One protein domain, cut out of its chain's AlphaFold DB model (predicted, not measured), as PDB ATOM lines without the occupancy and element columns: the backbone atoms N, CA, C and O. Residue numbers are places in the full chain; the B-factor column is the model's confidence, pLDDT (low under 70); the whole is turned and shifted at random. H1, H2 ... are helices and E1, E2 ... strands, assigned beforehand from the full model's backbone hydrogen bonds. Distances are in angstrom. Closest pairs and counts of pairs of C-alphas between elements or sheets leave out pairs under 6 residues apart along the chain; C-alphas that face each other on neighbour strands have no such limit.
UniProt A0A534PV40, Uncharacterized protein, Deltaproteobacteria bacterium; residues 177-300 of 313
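What this domain is: This is residues 177 to 300 of the 313 residues of an uncharacterized protein of Deltaproteobacteria bacterium (UniProt A0A534PV40). A twisted wall of three antiparallel strands, E1, E3 and E2, has one long helix, H1, lying slantwise over one face, and a small head of three short helices, H2, H3 and H4, sits at the end of H1 near residue 218. The loop of the hairpin E2 and E3 lies at the opposite end of the long axis. The printed part has 124 residues with four named helices and three named strands, in the order E1 H1 H2 H3 H4 E2 E3, and its class is mixed. It is compact, with a radius of gyration of the C-alphas of 15.5 A, and spans 48 by 31 by 19 A, only just elongated.

How they stand to each other: Edge strand E1, residues 184 to 191, is the antiparallel neighbour of inner strand E3, residues 276 to 284, at 161 degrees; N 187 and O 281 are within hydrogen-bond range at 3.0 A. On the other side of E3, edge strand E2, residues 257 to 264, is antiparallel at 164 degrees, with N 259 and O 280 at 2.8 A. The sheet is twisted, its C-alphas lying up to 4.4 A off the best plane. H1, residues 197 to 218, is on the sheet at a height over the sheet of 5.2 A, over E1 and E3 and only just over E2, with 3 C-alphas; on the local plane it runs slantwise to the strands, at 39 degrees to E3. Its closest C-alphas to E1 are those of Ala 208 and Gly 189, 3.6 A apart. H2, residues 220 to 231, only just touches H1, with 3 pairs of C-alphas within 8 A, and only at the corner; the closest are those of Leu 216 and Tyr 223, 5.4 A. H2 only grazes the sheet, with residues 222 to 226. H3, residues 235 to 239, touches H2, closest at the C-alphas of Thr 224 and Val 235, 5.9 A, and is not on the sheet. H4, residues 244 to 255, touches H1 with residues 248 to 253 alone, at a steep tilt of 64 degrees, opposite ways; the closest C-alphas are those of Val 213 and Arg 249, 6.3 A. H4 touches H2 about perpendicular, at 82 degrees, closest at the C-alphas of Ala 230 and Ile 251, 6.7 A. H1 and H4 on one face of the sheet make two layers, helices over strands. In H1, H2, H3 and H4 every O i to N i+4 pair is within hydrogen-bond range.

Where its parts are: E1 begins at C-alpha 184, (9.553, 12.983, 117.489), and is 23.2 A long. H1 measures 31.8 A, from C-alpha 197 at (19.143, 21.079, 91.774). H2 measures 15.9 A, H3 6.0 A, H4 16.5 A and E2 21.1 A. E3, 27.2 A, ends at C-alpha 284, (13.850, 12.847, 118.559).

The domain as a whole: The C-alphas farthest apart, those of Asp 237 and Glu 266, are 48.7 A apart. The printed part has no cut. The link from E2 to E3, 11 residues, is long; the other links are tight. Residues 285 to 300 hold no named element. The mean pLDDT of the printed part is 72.1, and 39 residues are under 70, among them residues 194 to 200, 268 to 273 and 285 to 300.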
ATOM      1  N   LYS A 177       0.061  17.058 105.562       73.81
ATOM      2  CA  LYS A 177      -0.022  16.841 107.004       73.81
ATOM      3  C   LYS A 177       1.260  16.229 107.541       73.81
ATOM      4  O   LYS A 177       1.582  15.082 107.221       73.81
ATOM      5  N   LEU A 178       1.935  16.940 108.441       76.38
ATOM      6  CA  LEU A 178       3.139  16.418 109.082       76.38
ATOM      7  C   LEU A 178       2.852  15.119 109.853       76.38
ATOM      8  O   LEU A 178       1.788  14.980 110.474       76.38
ATOM      9  N   PRO A 179       3.798  14.162 109.859       75.75
ATOM     10  CA  PRO A 179       3.685  12.989 110.709       75.75
ATOM     11  C   PRO A 179       3.583  13.403 112.183       75.75
ATOM     12  O   PRO A 179       4.304  14.282 112.649       75.75
ATOM     13  N   GLY A 180       2.682  12.762 112.925       69.94
ATOM     14  CA  GLY A 180       2.614  12.898 114.378       69.94
ATOM     15  C   GLY A 180       3.279  11.698 115.042       69.94
ATOM     16  O   GLY A 180       2.911  10.564 114.739       69.94
ATOM     17  N   ALA A 181       4.220  11.936 115.954       68.75
ATOM     18  CA  ALA A 181       4.822  10.901 116.791       68.75
ATOM     19  C   ALA A 181       5.048  11.438 118.210       68.75
ATOM     20  O   ALA A 181       5.416  12.593 118.390       68.75
ATOM     21  N   GLU A 182       4.846  10.600 119.227       60.66
ATOM     22  CA  GLU A 182       4.923  11.032 120.633       60.66
ATOM     23  C   GLU A 182       6.338  11.430 121.081       60.66
ATOM     24  O   GLU A 182       6.481  12.231 122.004       60.66
ATOM     25  N   SER A 183       7.367  10.882 120.429       68.31
ATOM     26  CA  SER A 183       8.786  11.092 120.744       68.31
ATOM     27  C   SER A 183       9.555  11.828 119.648       68.31
ATOM     28  O   SER A 183      10.784  11.873 119.680       68.31
ATOM     29  N   ARG A 184       8.874  12.368 118.631       76.31
ATOM     30  CA  ARG A 184       9.553  12.983 117.489       76.31
ATOM     31  C   ARG A 184       8.770  14.167 116.959       76.31
ATOM     32  O   ARG A 184       7.575  14.068 116.696       76.31
ATOM     33  N   ILE A 185       9.474  15.274 116.777       79.69
ATOM     34  CA  ILE A 185       8.934  16.474 116.147       79.69
ATOM     35  C   ILE A 185       9.375  16.465 114.694       79.69
ATOM     36  O   ILE A 185      10.520  16.128 114.394       79.69
ATOM     37  N   TYR A 186       8.454  16.834 113.815       81.56
ATOM     38  CA  TYR A 186       8.697  16.971 112.390       81.56
ATOM     39  C   TYR A 186       8.498  18.420 111.974       81.56
ATOM     40  O   TYR A 186       7.647  19.110 112.533       81.56
ATOM     41  N   ALA A 187       9.251  18.845 110.969       84.94
ATOM     42  CA  ALA A 187       9.062  20.109 110.279       84.94
ATOM     43  C   ALA A 187       9.388  19.916 108.799       84.94
ATOM     44  O   ALA A 187      10.307  19.170 108.454       84.94
ATOM     45  N   ALA A 188       8.627  20.564 107.925       85.69
ATOM     46  CA  ALA A 188       8.956  20.613 106.508       85.69
ATOM     47  C   ALA A 188       9.639  21.936 106.177       85.69
ATOM     48  O   ALA A 188       9.392  22.938 106.843       85.69
ATOM     49  N   GLY A 189      10.475  21.929 105.149       83.94
ATOM     50  CA  GLY A 189      11.088  23.119 104.581       83.94
ATOM     51  C   GLY A 189      10.943  23.138 103.075       83.94
ATOM     52  O   GLY A 189      10.911  22.085 102.427       83.94
ATOM     53  N   TYR A 190      10.865  24.348 102.542       85.56
ATOM     54  CA  TYR A 190      10.698  24.622 101.126       85.56
ATOM     55  C   TYR A 190      11.938  25.290 100.537       85.56
ATOM     56  O   TYR A 190      12.625  26.086 101.178       85.56
ATOM     57  N   SER A 191      12.194  24.992  99.270       76.94
ATOM     58  CA  SER A 191      13.072  25.773  98.417       76.94
ATOM     59  C   SER A 191      12.488  25.849  97.017       76.94
ATOM     60  O   SER A 191      12.132  24.833  96.416       76.94
ATOM     61  N   GLY A 192      12.421  27.062  96.477       73.94
ATOM     62  CA  GLY A 192      12.075  27.260  95.077       73.94
ATOM     63  C   GLY A 192      13.122  26.653  94.130       73.94
ATOM     64  O   GLY A 192      14.213  26.251  94.549       73.94
ATOM     65  N   PRO A 193      12.828  26.603  92.823       73.12
ATOM     66  CA  PRO A 193      13.782  26.152  91.826       73.12
ATOM     67  C   PRO A 193      15.021  27.046  91.861       73.12
ATOM     68  O   PRO A 193      14.941  28.270  91.749       73.12
ATOM     69  N   THR A 194      16.187  26.426  91.991       66.69
ATOM     70  CA  THR A 194      17.471  27.124  91.894       66.69
ATOM     71  C   THR A 194      18.188  26.719  90.611       66.69
ATOM     72  O   THR A 194      17.842  25.731  89.964       66.69
ATOM     73  N   TYR A 195      19.231  27.465  90.241       61.97
ATOM     74  CA  TYR A 195      20.042  27.141  89.062       61.97
ATOM     75  C   TYR A 195      20.698  25.745  89.144       61.97
ATOM     76  O   TYR A 195      21.006  25.146  88.116       61.97
ATOM     77  N   ARG A 196      20.919  25.215  90.358       58.94
ATOM     78  CA  ARG A 196      21.487  23.880  90.597       58.94
ATOM     79  C   ARG A 196      20.560  23.071  91.493       58.94
ATOM     80  O   ARG A 196      20.392  23.430  92.650       58.94
ATOM     81  N   ALA A 197      20.044  21.945  91.004       63.88
ATOM     82  CA  ALA A 197      19.143  21.079  91.774       63.88
ATOM     83  C   ALA A 197      19.695  20.707  93.169       63.88
ATOM     84  O   ALA A 197      18.948  20.696  94.145       63.88
ATOM     85  N   ASP A 198      21.011  20.512  93.279       62.38
ATOM     86  CA  ASP A 198      21.688  20.219  94.548       62.38
ATOM     87  C   ASP A 198      21.544  21.354  95.578       62.38
ATOM     88  O   ASP A 198      21.343  21.097  96.764       62.38
ATOM     89  N   ASN A 199      21.568  22.615  95.133       64.81
ATOM     90  CA  ASN A 199      21.364  23.766  96.013       64.81
ATOM     91  C   ASN A 199      19.906  23.852  96.475       64.81
ATOM     92  O   ASN A 199      19.653  24.205  97.621       64.81
ATOM     93  N   ALA A 200      18.943  23.513  95.610       65.19
ATOM     94  CA  ALA A 200      17.534  23.503  95.999       65.19
ATOM     95  C   ALA A 200      17.268  22.459  97.098       65.19
ATOM     96  O   ALA A 200      16.591  22.763  98.078       65.19
ATOM     97  N   LEU A 201      17.874  21.271  96.988       70.19
ATOM     98  CA  LEU A 201      17.841  20.237  98.030       70.19
ATOM     99  C   LEU A 201      18.489  20.702  99.334       70.19
ATOM    100  O   LEU A 201      17.912  20.506 100.403       70.19
ATOM    101  N   GLN A 202      19.662  21.334  99.249       74.88
ATOM    102  CA  GLN A 202      20.341  21.865 100.426       74.88
ATOM    103  C   GLN A 202      19.493  22.934 101.128       74.88
ATOM    104  O   GLN A 202      19.265  22.830 102.329       74.88
ATOM    105  N   TYR A 203      18.982  23.918 100.386       79.62
ATOM    106  CA  TYR A 203      18.171  25.000 100.945       79.62
ATOM    107  C   TYR A 203      16.855  24.497 101.532       79.62
ATOM    108  O   TYR A 203      16.467  24.953 102.601       79.62
ATOM    109  N   ALA A 204      16.197  23.521 100.896       73.69
ATOM    110  CA  ALA A 204      14.988  22.922 101.453       73.69
ATOM    111  C   ALA A 204      15.291  22.212 102.782       73.69
ATOM    112  O   ALA A 204      14.523  22.324 103.735       73.69
ATOM    113  N   GLY A 205      16.433  21.518 102.866       75.12
ATOM    114  CA  GLY A 205      16.902  20.879 104.095       75.12
ATOM    115  C   GLY A 205      17.236  21.877 105.206       75.12
ATOM    116  O   GLY A 205      16.820  21.680 106.344       75.12
ATOM    117  N   GLU A 206      17.945  22.960 104.885       83.50
ATOM    118  CA  GLU A 206      18.258  24.034 105.839       83.50
ATOM    119  C   GLU A 206      16.984  24.729 106.335       83.50
ATOM    120  O   GLU A 206      16.806  24.884 107.542       83.50
ATOM    121  N   ASN A 207      16.047  25.032 105.433       83.25
ATOM    122  CA  ASN A 207      14.744  25.599 105.777       83.25
ATOM    123  C   ASN A 207      13.934  24.646 106.682       83.25
ATOM    124  O   ASN A 207      13.339  25.072 107.669       83.25
ATOM    125  N   ALA A 208      13.989  23.332 106.431       82.69
ATOM    126  CA  ALA A 208      13.310  22.345 107.272       82.69
ATOM    127  C   ALA A 208      13.885  22.312 108.698       82.69
ATOM    128  O   ALA A 208      13.137  22.153 109.662       82.69
ATOM    129  N   ILE A 209      15.201  22.492 108.842       84.94
ATOM    130  CA  ILE A 209      15.871  22.604 110.144       84.94
ATOM    131  C   ILE A 209      15.476  23.905 110.845       84.94
ATOM    132  O   ILE A 209      15.187  23.878 112.039       84.94
ATOM    133  N   ASP A 210      15.406  25.024 110.130       84.06
ATOM    134  CA  ASP A 210      15.003  26.312 110.707       84.06
ATOM    135  C   ASP A 210      13.542  26.281 111.187       84.06
ATOM    136  O   ASP A 210      13.236  26.700 112.308       84.06
ATOM    137  N   ASN A 211      12.649  25.656 110.416       83.75
ATOM    138  CA  ASN A 211      11.270  25.410 110.837       83.75
ATOM    139  C   ASN A 211      11.196  24.460 112.044       83.75
ATOM    140  O   ASN A 211      10.327  24.611 112.910       83.75
ATOM    141  N   LEU A 212      12.126  23.509 112.165       82.56
ATOM    142  CA  LEU A 212      12.229  22.631 113.332       82.56
ATOM    143  C   LEU A 212      12.699  23.389 114.582       82.56
ATOM    144  O   LEU A 212      12.146  23.189 115.663       82.56
ATOM    145  N   VAL A 213      13.673  24.291 114.433       82.69
ATOM    146  CA  VAL A 213      14.139  25.210 115.485       82.69
ATOM    147  C   VAL A 213      12.976  26.053 116.004       82.69
ATOM    148  O   VAL A 213      12.760  26.121 117.217       82.69
ATOM    149  N   ALA A 214      12.189  26.643 115.103       79.25
ATOM    150  CA  ALA A 214      11.004  27.418 115.463       79.25
ATOM    151  C   ALA A 214       9.958  26.552 116.189       79.25
ATOM    152  O   ALA A 214       9.457  26.929 117.252       79.25
ATOM    153  N   SER A 215       9.700  25.346 115.675       79.06
ATOM    154  CA  SER A 215       8.755  24.389 116.268       79.06
ATOM    155  C   SER A 215       9.151  23.968 117.684       79.06
ATOM    156  O   SER A 215       8.291  23.836 118.557       79.06
ATOM    157  N   LEU A 216      10.448  23.767 117.926       76.81
ATOM    158  CA  LEU A 216      10.983  23.415 119.239       76.81
ATOM    159  C   LEU A 216      10.855  24.565 120.236       76.81
ATOM    160  O   LEU A 216      10.471  24.314 121.371       76.81
ATOM    161  N   ARG A 217      11.109  25.814 119.829       73.81
ATOM    162  CA  ARG A 217      10.946  26.990 120.707       73.81
ATOM    163  C   ARG A 217       9.507  27.176 121.171       73.81
ATOM    164  O   ARG A 217       9.277  27.490 122.335       73.81
ATOM    165  N   ALA A 218       8.542  26.932 120.285       67.62
ATOM    166  CA  ALA A 218       7.126  26.939 120.649       67.62
ATOM    167  C   ALA A 218       6.783  25.852 121.690       67.62
ATOM    168  O   ALA A 218       5.829  25.990 122.455       67.62
ATOM    169  N   HIS A 219       7.580  24.784 121.755       70.38
ATOM    170  CA  HIS A 219       7.436  23.698 122.715       70.38
ATOM    171  C   HIS A 219       8.454  23.828 123.848       70.38
ATOM    172  O   HIS A 219       9.452  23.112 123.879       70.38
ATOM    173  N   VAL A 220       8.151  24.686 124.829       66.81
ATOM    174  CA  VAL A 220       9.019  24.979 125.990       66.81
ATOM    175  C   VAL A 220       9.615  23.711 126.619       66.81
ATOM    176  O   VAL A 220      10.811  23.662 126.858       66.81
ATOM    177  N   GLN A 221       8.828  22.646 126.803       64.94
ATOM    178  CA  GLN A 221       9.323  21.379 127.365       64.94
ATOM    179  C   GLN A 221      10.374  20.689 126.479       64.94
ATOM    180  O   GLN A 221      11.392  20.217 126.983       64.94
ATOM    181  N   ALA A 222      10.139  20.637 125.166       65.56
ATOM    182  CA  ALA A 222      11.065  20.041 124.207       65.56
ATOM    183  C   ALA A 222      12.343  20.880 124.072       65.56
ATOM    184  O   ALA A 222      13.439  20.326 124.018       65.56
ATOM    185  N   TYR A 223      12.196  22.206 124.074       71.50
ATOM    186  CA  TYR A 223      13.298  23.159 124.104       71.50
ATOM    187  C   TYR A 223      14.174  22.974 125.348       71.50
ATOM    188  O   TYR A 223      15.377  22.762 125.210       71.50
ATOM    189  N   THR A 224      13.575  22.968 126.543       72.00
ATOM    190  CA  THR A 224      14.286  22.789 127.815       72.00
ATOM    191  C   THR A 224      15.077  21.489 127.840       72.00
ATOM    192  O   THR A 224      16.284  21.511 128.065       72.00
ATOM    193  N   LEU A 225      14.426  20.367 127.523       73.81
ATOM    194  CA  LEU A 225      15.074  19.055 127.520       73.81
ATOM    195  C   LEU A 225      16.230  18.984 126.523       73.81
ATOM    196  O   LEU A 225      17.280  18.427 126.839       73.81
ATOM    197  N   LEU A 226      16.054  19.539 125.321       73.81
ATOM    198  CA  LEU A 226      17.088  19.505 124.293       73.81
ATOM    199  C   LEU A 226      18.291  20.372 124.680       73.81
ATOM    200  O   LEU A 226      19.427  19.922 124.546       73.81
ATOM    201  N   VAL A 227      18.048  21.583 125.187       75.81
ATOM    202  CA  VAL A 227      19.103  22.494 125.647       75.81
ATOM    203  C   VAL A 227      19.875  21.874 126.806       75.81
ATOM    204  O   VAL A 227      21.099  21.781 126.725       75.81
ATOM    205  N   GLU A 228      19.193  21.377 127.835       75.81
ATOM    206  CA  GLU A 228      19.840  20.781 129.010       75.81
ATOM    207  C   GLU A 228      20.643  19.529 128.647       75.81
ATOM    208  O   GLU A 228      21.778  19.364 129.094       75.81
ATOM    209  N   THR A 229      20.106  18.674 127.771       76.44
ATOM    210  CA  THR A 229      20.781  17.431 127.364       76.44
ATOM    211  C   THR A 229      21.983  17.693 126.455       76.44
ATOM    212  O   THR A 229      23.005  17.020 126.581       76.44
ATOM    213  N   ALA A 230      21.876  18.640 125.518       78.12
ATOM    214  CA  ALA A 230      22.909  18.871 124.509       78.12
ATOM    215  C   ALA A 230      23.997  19.855 124.958       78.12
ATOM    216  O   ALA A 230      25.158  19.684 124.591       78.12
ATOM    217  N   SER A 231      23.633  20.886 125.727       74.38
ATOM    218  CA  SER A 231      24.578  21.900 126.212       74.38
ATOM    219  C   SER A 231      25.111  21.602 127.614       74.38
ATOM    220  O   SER A 231      26.176  22.100 127.974       74.38
ATOM    221  N   GLY A 232      24.392  20.800 128.411       74.12
ATOM    222  CA  GLY A 232      24.692  20.583 129.828       74.12
ATOM    223  C   GLY A 232      24.409  21.799 130.722       74.12
ATOM    224  O   GLY A 232      24.718  21.753 131.912       74.12
ATOM    225  N   LEU A 233      23.849  22.879 130.165       74.81
ATOM    226  CA  LEU A 233      23.470  24.098 130.876       74.81
ATOM    227  C   LEU A 233      21.974  24.102 131.178       74.81
ATOM    228  O   LEU A 233      21.178  23.547 130.420       74.81
ATOM    229  N   SER A 234      21.588  24.786 132.257       76.12
ATOM    230  CA  SER A 234      20.185  25.134 132.471       76.12
ATOM    231  C   SER A 234      19.703  26.064 131.354       76.12
ATOM    232  O   SER A 234      20.496  26.793 130.751       76.12
ATOM    233  N   VAL A 235      18.399  26.076 131.083       75.50
ATOM    234  CA  VAL A 235      17.823  26.969 130.065       75.50
ATOM    235  C   VAL A 235      18.108  28.441 130.357       75.50
ATOM    236  O   VAL A 235      18.414  29.194 129.437       75.50
ATOM    237  N   ASP A 236      18.058  28.843 131.627       74.88
ATOM    238  CA  ASP A 236      18.300  30.229 132.035       74.88
ATOM    239  C   ASP A 236      19.758  30.650 131.810       74.88
ATOM    240  O   ASP A 236      20.022  31.781 131.396       74.88
ATOM    241  N   ASP A 237      20.709  29.743 132.039       74.81
ATOM    242  CA  ASP A 237      22.127  29.995 131.770       74.81
ATOM    243  C   ASP A 237      22.421  29.965 130.268       74.81
ATOM    244  O   ASP A 237      23.190  30.786 129.764       74.81
ATOM    245  N   PHE A 238      21.758  29.070 129.530       79.94
ATOM    246  CA  PHE A 238      21.859  28.994 128.077       79.94
ATOM    247  C   PHE A 238      21.323  30.266 127.408       79.94
ATOM    248  O   PHE A 238      21.979  30.818 126.528       79.94
ATOM    249  N   ALA A 239      20.181  30.789 127.861       76.31
ATOM    250  CA  ALA A 239      19.589  32.018 127.335       76.31
ATOM    251  C   ALA A 239      20.456  33.266 127.586       76.31
ATOM    252  O   ALA A 239      20.336  34.256 126.868       76.31
ATOM    253  N   ARG A 240      21.339  33.224 128.591       78.88
ATOM    254  CA  ARG A 240      22.294  34.298 128.911       78.88
ATOM    255  C   ARG A 240      23.627  34.172 128.173       78.88
ATOM    256  O   ARG A 240      24.464  35.064 128.305       78.88
ATOM    257  N   SER A 241      23.846  33.085 127.435       77.56
ATOM    258  CA  SER A 241      25.066  32.913 126.650       77.56
ATOM    259  C   SER A 241      25.108  33.880 125.464       77.56
ATOM    260  O   SER A 241      24.079  34.218 124.872       77.56
ATOM    261  N   GLU A 242      26.311  34.326 125.099       71.50
ATOM    262  CA  GLU A 242      26.490  35.058 123.849       71.50
ATOM    263  C   GLU A 242      26.148  34.122 122.680       71.50
ATOM    264  O   GLU A 242      26.718  33.039 122.552       71.50
ATOM    265  N   ASN A 243      25.214  34.546 121.824       81.50
ATOM    266  CA  ASN A 243      24.724  33.786 120.665       81.50
ATOM    267  C   ASN A 243      23.936  32.507 121.019       81.50
ATOM    268  O   ASN A 243      24.076  31.474 120.356       81.50
ATOM    269  N   ALA A 244      23.070  32.571 122.037       76.56
ATOM    270  CA  ALA A 244      22.145  31.487 122.388       76.56
ATOM    271  C   ALA A 244      21.317  30.991 121.182       76.56
ATOM    272  O   ALA A 244      21.066  29.791 121.047       76.56
ATOM    273  N   ASP A 245      20.938  31.897 120.273       77.12
ATOM    274  CA  ASP A 245      20.170  31.568 119.071       77.12
ATOM    275  C   ASP A 245      20.943  30.670 118.099       77.12
ATOM    276  O   ASP A 245      20.459  29.595 117.732       77.12
ATOM    277  N   ASP A 246      22.163  31.071 117.737       81.88
ATOM    278  CA  ASP A 246      23.026  30.299 116.839       81.88
ATOM    279  C   ASP A 246      23.442  28.971 117.475       81.88
ATOM    280  O   ASP A 246      23.428  27.925 116.825       81.88
ATOM    281  N   SER A 247      23.736  28.989 118.777       81.88
ATOM    282  CA  SER A 247      24.066  27.783 119.541       81.88
ATOM    283  C   SER A 247      22.906  26.789 119.545       81.88
ATOM    284  O   SER A 247      23.115  25.588 119.368       81.88
ATOM    285  N   PHE A 248      21.671  27.274 119.699       82.94
ATOM    286  CA  PHE A 248      20.488  26.422 119.665       82.94
ATOM    287  C   PHE A 248      20.251  25.850 118.271       82.94
ATOM    288  O   PHE A 248      19.994  24.654 118.130       82.94
ATOM    289  N   ARG A 249      20.394  26.675 117.231       85.69
ATOM    290  CA  ARG A 249      20.305  26.220 115.843       85.69
ATOM    291  C   ARG A 249      21.321  25.117 115.552       85.69
ATOM    292  O   ARG A 249      20.956  24.103 114.967       85.69
ATOM    293  N   GLU A 250      22.562  25.266 116.006       85.69
ATOM    294  CA  GLU A 250      23.609  24.250 115.844       85.69
ATOM    295  C   GLU A 250      23.317  22.958 116.621       85.69
ATOM    296  O   GLU A 250      23.583  21.865 116.113       85.69
ATOM    297  N   ILE A 251      22.728  23.051 117.819       84.81
ATOM    298  CA  ILE A 251      22.241  21.880 118.564       84.81
ATOM    299  C   ILE A 251      21.182  21.140 117.739       84.81
ATOM    300  O   ILE A 251      21.319  19.940 117.495       84.81
ATOM    301  N   VAL A 252      20.161  21.850 117.250       85.06
ATOM    302  CA  VAL A 252      19.091  21.246 116.445       85.06
ATOM    303  C   VAL A 252      19.653  20.658 115.156       85.06
ATOM    304  O   VAL A 252      19.343  19.520 114.836       85.06
ATOM    305  N   LYS A 253      20.540  21.366 114.454       86.94
ATOM    306  CA  LYS A 253      21.176  20.897 113.214       86.94
ATOM    307  C   LYS A 253      21.953  19.592 113.398       86.94
ATOM    308  O   LYS A 253      21.915  18.739 112.517       86.94
ATOM    309  N   LYS A 254      22.649  19.416 114.527       84.88
ATOM    310  CA  LYS A 254      23.403  18.186 114.839       84.88
ATOM    311  C   LYS A 254      22.502  17.009 115.208       84.88
ATOM    312  O   LYS A 254      22.874  15.863 114.964       84.88
ATOM    313  N   SER A 255      21.351  17.285 115.810       80.62
ATOM    314  CA  SER A 255      20.407  16.265 116.277       80.62
ATOM    315  C   SER A 255      19.301  15.943 115.267       80.62
ATOM    316  O   SER A 255      18.706  14.866 115.339       80.62
ATOM    317  N   ALA A 256      19.022  16.848 114.331       83.25
ATOM    318  CA  ALA A 256      17.999  16.691 113.312       83.25
ATOM    319  C   ALA A 256      18.431  15.712 112.214       83.25
ATOM    320  O   ALA A 256      19.608  15.578 111.873       83.25
ATOM    321  N   ARG A 257      17.448  15.037 111.622       80.00
ATOM    322  CA  ARG A 257      17.620  14.142 110.477       80.00
ATOM    323  C   ARG A 257      16.668  14.545 109.366       80.00
ATOM    324  O   ARG A 257      15.493  14.779 109.624       80.00
ATOM    325  N   ILE A 258      17.161  14.586 108.131       79.88
ATOM    326  CA  ILE A 258      16.296  14.708 106.956       79.88
ATOM    327  C   ILE A 258      15.747  13.315 106.642       79.88
ATOM    328  O   ILE A 258      16.496  12.417 106.264       79.88
ATOM    329  N   GLU A 259      14.449  13.126 106.854       74.00
ATOM    330  CA  GLU A 259      13.751  11.842 106.700       74.00
ATOM    331  C   GLU A 259      13.327  11.600 105.253       74.00
ATOM    332  O   GLU A 259      13.325  10.469 104.770       74.00
ATOM    333  N   ALA A 260      12.935  12.669 104.561       74.25
ATOM    334  CA  ALA A 260      12.469  12.599 103.188       74.25
ATOM    335  C   ALA A 260      12.749  13.904 102.448       74.25
ATOM    336  O   ALA A 260      12.750  14.986 103.036       74.25
ATOM    337  N   THR A 261      12.921  13.794 101.136       76.56
ATOM    338  CA  THR A 261      12.932  14.927 100.215       76.56
ATOM    339  C   THR A 261      12.012  14.626  99.040       76.56
ATOM    340  O   THR A 261      11.814  13.469  98.659       76.56
ATOM    341  N   TRP A 262      11.410  15.665  98.477       80.38
ATOM    342  CA  TRP A 262      10.577  15.560  97.289       80.38
ATOM    343  C   TRP A 262      10.849  16.732  96.358       80.38
ATOM    344  O   TRP A 262      10.952  17.872  96.800       80.38
ATOM    345  N   VAL A 263      10.976  16.433  95.069       76.44
ATOM    346  CA  VAL A 263      11.206  17.426  94.022       76.44
ATOM    347  C   VAL A 263       9.972  17.458  93.140       76.44
ATOM    348  O   VAL A 263       9.615  16.449  92.527       76.44
ATOM    349  N   ASP A 264       9.349  18.624  93.050       76.56
ATOM    350  CA  ASP A 264       8.218  18.856  92.175       76.56
ATOM    351  C   ASP A 264       8.684  19.216  90.761       76.56
ATOM    352  O   ASP A 264       8.566  20.351  90.308       76.56
ATOM    353  N   ALA A 265       9.255  18.246  90.047       70.06
ATOM    354  CA  ALA A 265       9.817  18.474  88.713       70.06
ATOM    355  C   ALA A 265       8.791  19.005  87.691       70.06
ATOM    356  O   ALA A 265       9.170  19.662  86.723       70.06
ATOM    357  N   GLU A 266       7.506  18.720  87.899       68.44
ATOM    358  CA  GLU A 266       6.429  19.004  86.948       68.44
ATOM    359  C   GLU A 266       5.477  20.122  87.418       68.44
ATOM    360  O   GLU A 266       4.567  20.482  86.671       68.44
ATOM    361  N   GLY A 267       5.669  20.693  88.615       71.12
ATOM    362  CA  GLY A 267       4.735  21.669  89.199       71.12
ATOM    363  C   GLY A 267       3.375  21.040  89.524       71.12
ATOM    364  O   GLY A 267       2.321  21.625  89.268       71.12
ATOM    365  N   ILE A 268       3.392  19.789  89.989       69.88
ATOM    366  CA  ILE A 268       2.223  19.000  90.381       69.88
ATOM    367  C   ILE A 268       1.568  19.594  91.623       69.88
ATOM    368  O   ILE A 268       0.360  19.417  91.775       69.88
ATOM    369  N   ARG A 269       2.327  20.273  92.498       68.25
ATOM    370  CA  ARG A 269       1.791  21.035  93.625       68.25
ATOM    371  C   ARG A 269       1.375  22.422  93.127       68.25
ATOM    372  O   ARG A 269       2.214  23.282  92.880       68.25
ATOM    373  N   PRO A 270       0.073  22.661  92.946       63.88
ATOM    374  CA  PRO A 270      -0.406  23.977  92.556       63.88
ATOM    375  C   PRO A 270      -0.070  25.047  93.600       63.88
ATOM    376  O   PRO A 270      -0.187  24.828  94.806       63.88
ATOM    377  N   GLY A 271       0.341  26.209  93.097       64.62
ATOM    378  CA  GLY A 271       0.918  27.297  93.888       64.62
ATOM    379  C   GLY A 271       2.439  27.391  93.778       64.62
ATOM    380  O   GLY A 271       2.973  28.487  93.920       64.62
ATOM    381  N   ASP A 272       3.116  26.292  93.434       69.56
ATOM    382  CA  ASP A 272       4.574  26.236  93.361       69.56
ATOM    383  C   ASP A 272       5.094  26.148  91.917       69.56
ATOM    384  O   ASP A 272       4.493  25.490  91.061       69.56
ATOM    385  N   PRO A 273       6.226  26.801  91.604       65.56
ATOM    386  CA  PRO A 273       6.866  26.658  90.306       65.56
ATOM    387  C   PRO A 273       7.467  25.246  90.125       65.56
ATOM    388  O   PRO A 273       8.017  24.682  91.075       65.56
ATOM    389  N   PRO A 274       7.457  24.690  88.896       70.19
ATOM    390  CA  PRO A 274       8.169  23.452  88.592       70.19
ATOM    391  C   PRO A 274       9.649  23.534  88.983       70.19
ATOM    392  O   PRO A 274      10.320  24.541  88.749       70.19
ATOM    393  N   GLY A 275      10.162  22.452  89.558       65.38
ATOM    394  CA  GLY A 275      11.507  22.361  90.120       65.38
ATOM    395  C   GLY A 275      11.610  22.783  91.588       65.38
ATOM    396  O   GLY A 275      12.724  22.818  92.108       65.38
ATOM    397  N   ALA A 276      10.491  23.084  92.257       75.00
ATOM    398  CA  ALA A 276      10.461  23.292  93.702       75.00
ATOM    399  C   ALA A 276      10.878  22.026  94.467       75.00
ATOM    400  O   ALA A 276      10.620  20.898  94.040       75.00
ATOM    401  N   VAL A 277      11.520  22.213  95.616       76.44
ATOM    402  CA  VAL A 277      12.041  21.133  96.451       76.44
ATOM    403  C   VAL A 277      11.538  21.285  97.874       76.44
ATOM    404  O   VAL A 277      11.543  22.368  98.449       76.44
ATOM    405  N   TRP A 278      11.145  20.158  98.448       82.44
ATOM    406  CA  TRP A 278      10.659  20.050  99.808       82.44
ATOM    407  C   TRP A 278      11.516  19.060 100.579       82.44
ATOM    408  O   TRP A 278      11.879  18.003 100.055       82.44
ATOM    409  N   ALA A 279      11.799  19.366 101.838       80.38
ATOM    410  CA  ALA A 279      12.470  18.453 102.751       80.38
ATOM    411  C   ALA A 279      11.648  18.289 104.025       80.38
ATOM    412  O   ALA A 279      11.041  19.239 104.507       80.38
ATOM    413  N   LEU A 280      11.645  17.081 104.575       80.69
ATOM    414  CA  LEU A 280      11.056  16.760 105.865       80.69
ATOM    415  C   LEU A 280      12.187  16.473 106.848       80.69
ATOM    416  O   LEU A 280      12.904  15.482 106.700       80.69
ATOM    417  N   ALA A 281      12.331  17.327 107.853       80.25
ATOM    418  CA  ALA A 281      13.251  17.141 108.961       80.25
ATOM    419  C   ALA A 281      12.521  16.562 110.176       80.25
ATOM    420  O   ALA A 281      11.335  16.823 110.400       80.25
ATOM    421  N   SER A 282      13.243  15.791 110.978       81.56
ATOM    422  CA  SER A 282      12.766  15.274 112.249       81.56
ATOM    423  C   SER A 282      13.831  15.382 113.334       81.56
ATOM    424  O   SER A 282      15.029  15.361 113.053       81.56
ATOM    425  N   ILE A 283      13.396  15.481 114.587       81.31
ATOM    426  CA  ILE A 283      14.267  15.375 115.759       81.31
ATOM    427  C   ILE A 283      13.572  14.561 116.839       81.31
ATOM    428  O   ILE A 283      12.375  14.720 117.096       81.31
ATOM    429  N   GLU A 284      14.327  13.654 117.447       78.81
ATOM    430  CA  GLU A 284      13.850  12.847 118.559       78.81
ATOM    431  C   GLU A 284      13.912  13.663 119.851       78.81
ATOM    432  O   GLU A 284      14.928  14.284 120.162       78.81
ATOM    433  N   VAL A 285      12.813  13.667 120.596       69.56
ATOM    434  CA  VAL A 285      12.688  14.384 121.863       69.56
ATOM    435  C   VAL A 285      12.243  13.378 122.911       69.56
ATOM    436  O   VAL A 285      11.256  12.662 122.716       69.56
ATOM    437  N   GLN A 286      12.974  13.286 124.023       60.16
ATOM    438  CA  GLN A 286      12.596  12.388 125.111       60.16
ATOM    439  C   GLN A 286      11.313  12.908 125.767       60.16
ATOM    440  O   GLN A 286      11.323  13.894 126.493       60.16
ATOM    441  N   SER A 287      10.184  12.270 125.459       49.59
ATOM    442  CA  SER A 287       8.869  12.686 125.945       49.59
ATOM    443  C   SER A 287       8.752  12.485 127.458       49.59
ATOM    444  O   SER A 287       8.743  11.353 127.947       49.59
ATOM    445  N   SER A 288       8.603  13.575 128.213       42.72
ATOM    446  CA  SER A 288       8.089  13.536 129.581       42.72
ATOM    447  C   SER A 288       6.579  13.811 129.552       42.72
ATOM    448  O   SER A 288       6.128  14.945 129.562       42.72
ATOM    449  N   LYS A 289       5.778  12.737 129.485       40.31
ATOM    450  CA  LYS A 289       4.307  12.727 129.668       40.31
ATOM    451  C   LYS A 289       3.556  13.926 129.054       40.31
ATOM    452  O   LYS A 289       2.961  14.739 129.756       40.31
ATOM    453  N   GLY A 290       3.490  13.956 127.731       45.00
ATOM    454  CA  GLY A 290       2.589  14.831 126.987       45.00
ATOM    455  C   GLY A 290       2.946  14.763 125.516       45.00
ATOM    456  O   GLY A 290       3.971  15.302 125.122       45.00
ATOM    457  N   GLY A 291       2.162  14.036 124.713       44.88
ATOM    458  CA  GLY A 291       2.452  13.852 123.289       44.88
ATOM    459  C   GLY A 291       2.696  15.196 122.599       44.88
ATOM    460  O   GLY A 291       1.825  16.068 122.605       44.88
ATOM    461  N   VAL A 292       3.892  15.364 122.040       44.75
ATOM    462  CA  VAL A 292       4.311  16.607 121.393       44.75
ATOM    463  C   VAL A 292       3.668  16.672 120.010       44.75
ATOM    464  O   VAL A 292       3.743  15.717 119.237       44.75
ATOM    465  N   LYS A 293       2.974  17.771 119.696       49.34
ATOM    466  CA  LYS A 293       2.332  17.956 118.387       49.34
ATOM    467  C   LYS A 293       3.274  18.729 117.473       49.34
ATOM    468  O   LYS A 293       3.777  19.775 117.861       49.34
ATOM    469  N   ALA A 294       3.492  18.229 116.260       46.12
ATOM    470  CA  ALA A 294       4.238  18.963 115.242       46.12
ATOM    471  C   ALA A 294       3.568  20.325 114.976       46.12
ATOM    472  O   ALA A 294       2.340  20.400 114.867       46.12
ATOM    473  N   VAL A 295       4.367  21.390 114.897       47.28
ATOM    474  CA  VAL A 295       3.910  22.693 114.397       47.28
ATOM    475  C   VAL A 295       3.988  22.611 112.875       47.28
ATOM    476  O   VAL A 295       5.045  22.313 112.324       47.28
ATOM    477  N   GLU A 296       2.856  22.782 112.195       46.28
ATOM    478  CA  GLU A 296       2.817  22.790 110.730       46.28
ATOM    479  C   GLU A 296       3.557  24.036 110.216       46.28
ATOM    480  O   GLU A 296       3.276  25.149 110.655       46.28
ATOM    481  N   SER A 297       4.543  23.826 109.335       40.91
ATOM    482  CA  SER A 297       5.297  24.894 108.661       40.91
ATOM    483  C   SER A 297       4.356  25.766 107.816       40.91
ATOM    484  O   SER A 297       3.431  25.234 107.197       40.91
ATOM    485  N   GLU A 298       4.607  27.082 107.766       44.50
ATOM    486  CA  GLU A 298       3.882  28.062 106.930       44.50
ATOM    487  C   GLU A 298       3.795  27.645 105.450       44.50
ATOM    488  O   GLU A 298       2.823  27.981 104.771       44.50
ATOM    489  N   ASP A 299       4.766  26.860 104.972       45.50
ATOM    490  CA  ASP A 299       4.846  26.397 103.586       45.50
ATOM    491  C   ASP A 299       3.923  25.191 103.304       45.50
ATOM    492  O   ASP A 299       3.621  24.868 102.159       45.50
ATOM    493  N   LEU A 300       3.397  24.513 104.327       47.03
ATOM    494  CA  LEU A 300       2.525  23.336 104.169       47.03
ATOM    495  C   LEU A 300       1.048  23.687 103.925       47.03
ATOM    496  O   LEU A 300       0.153  22.904 104.241       47.03
TER     497      LEU A 300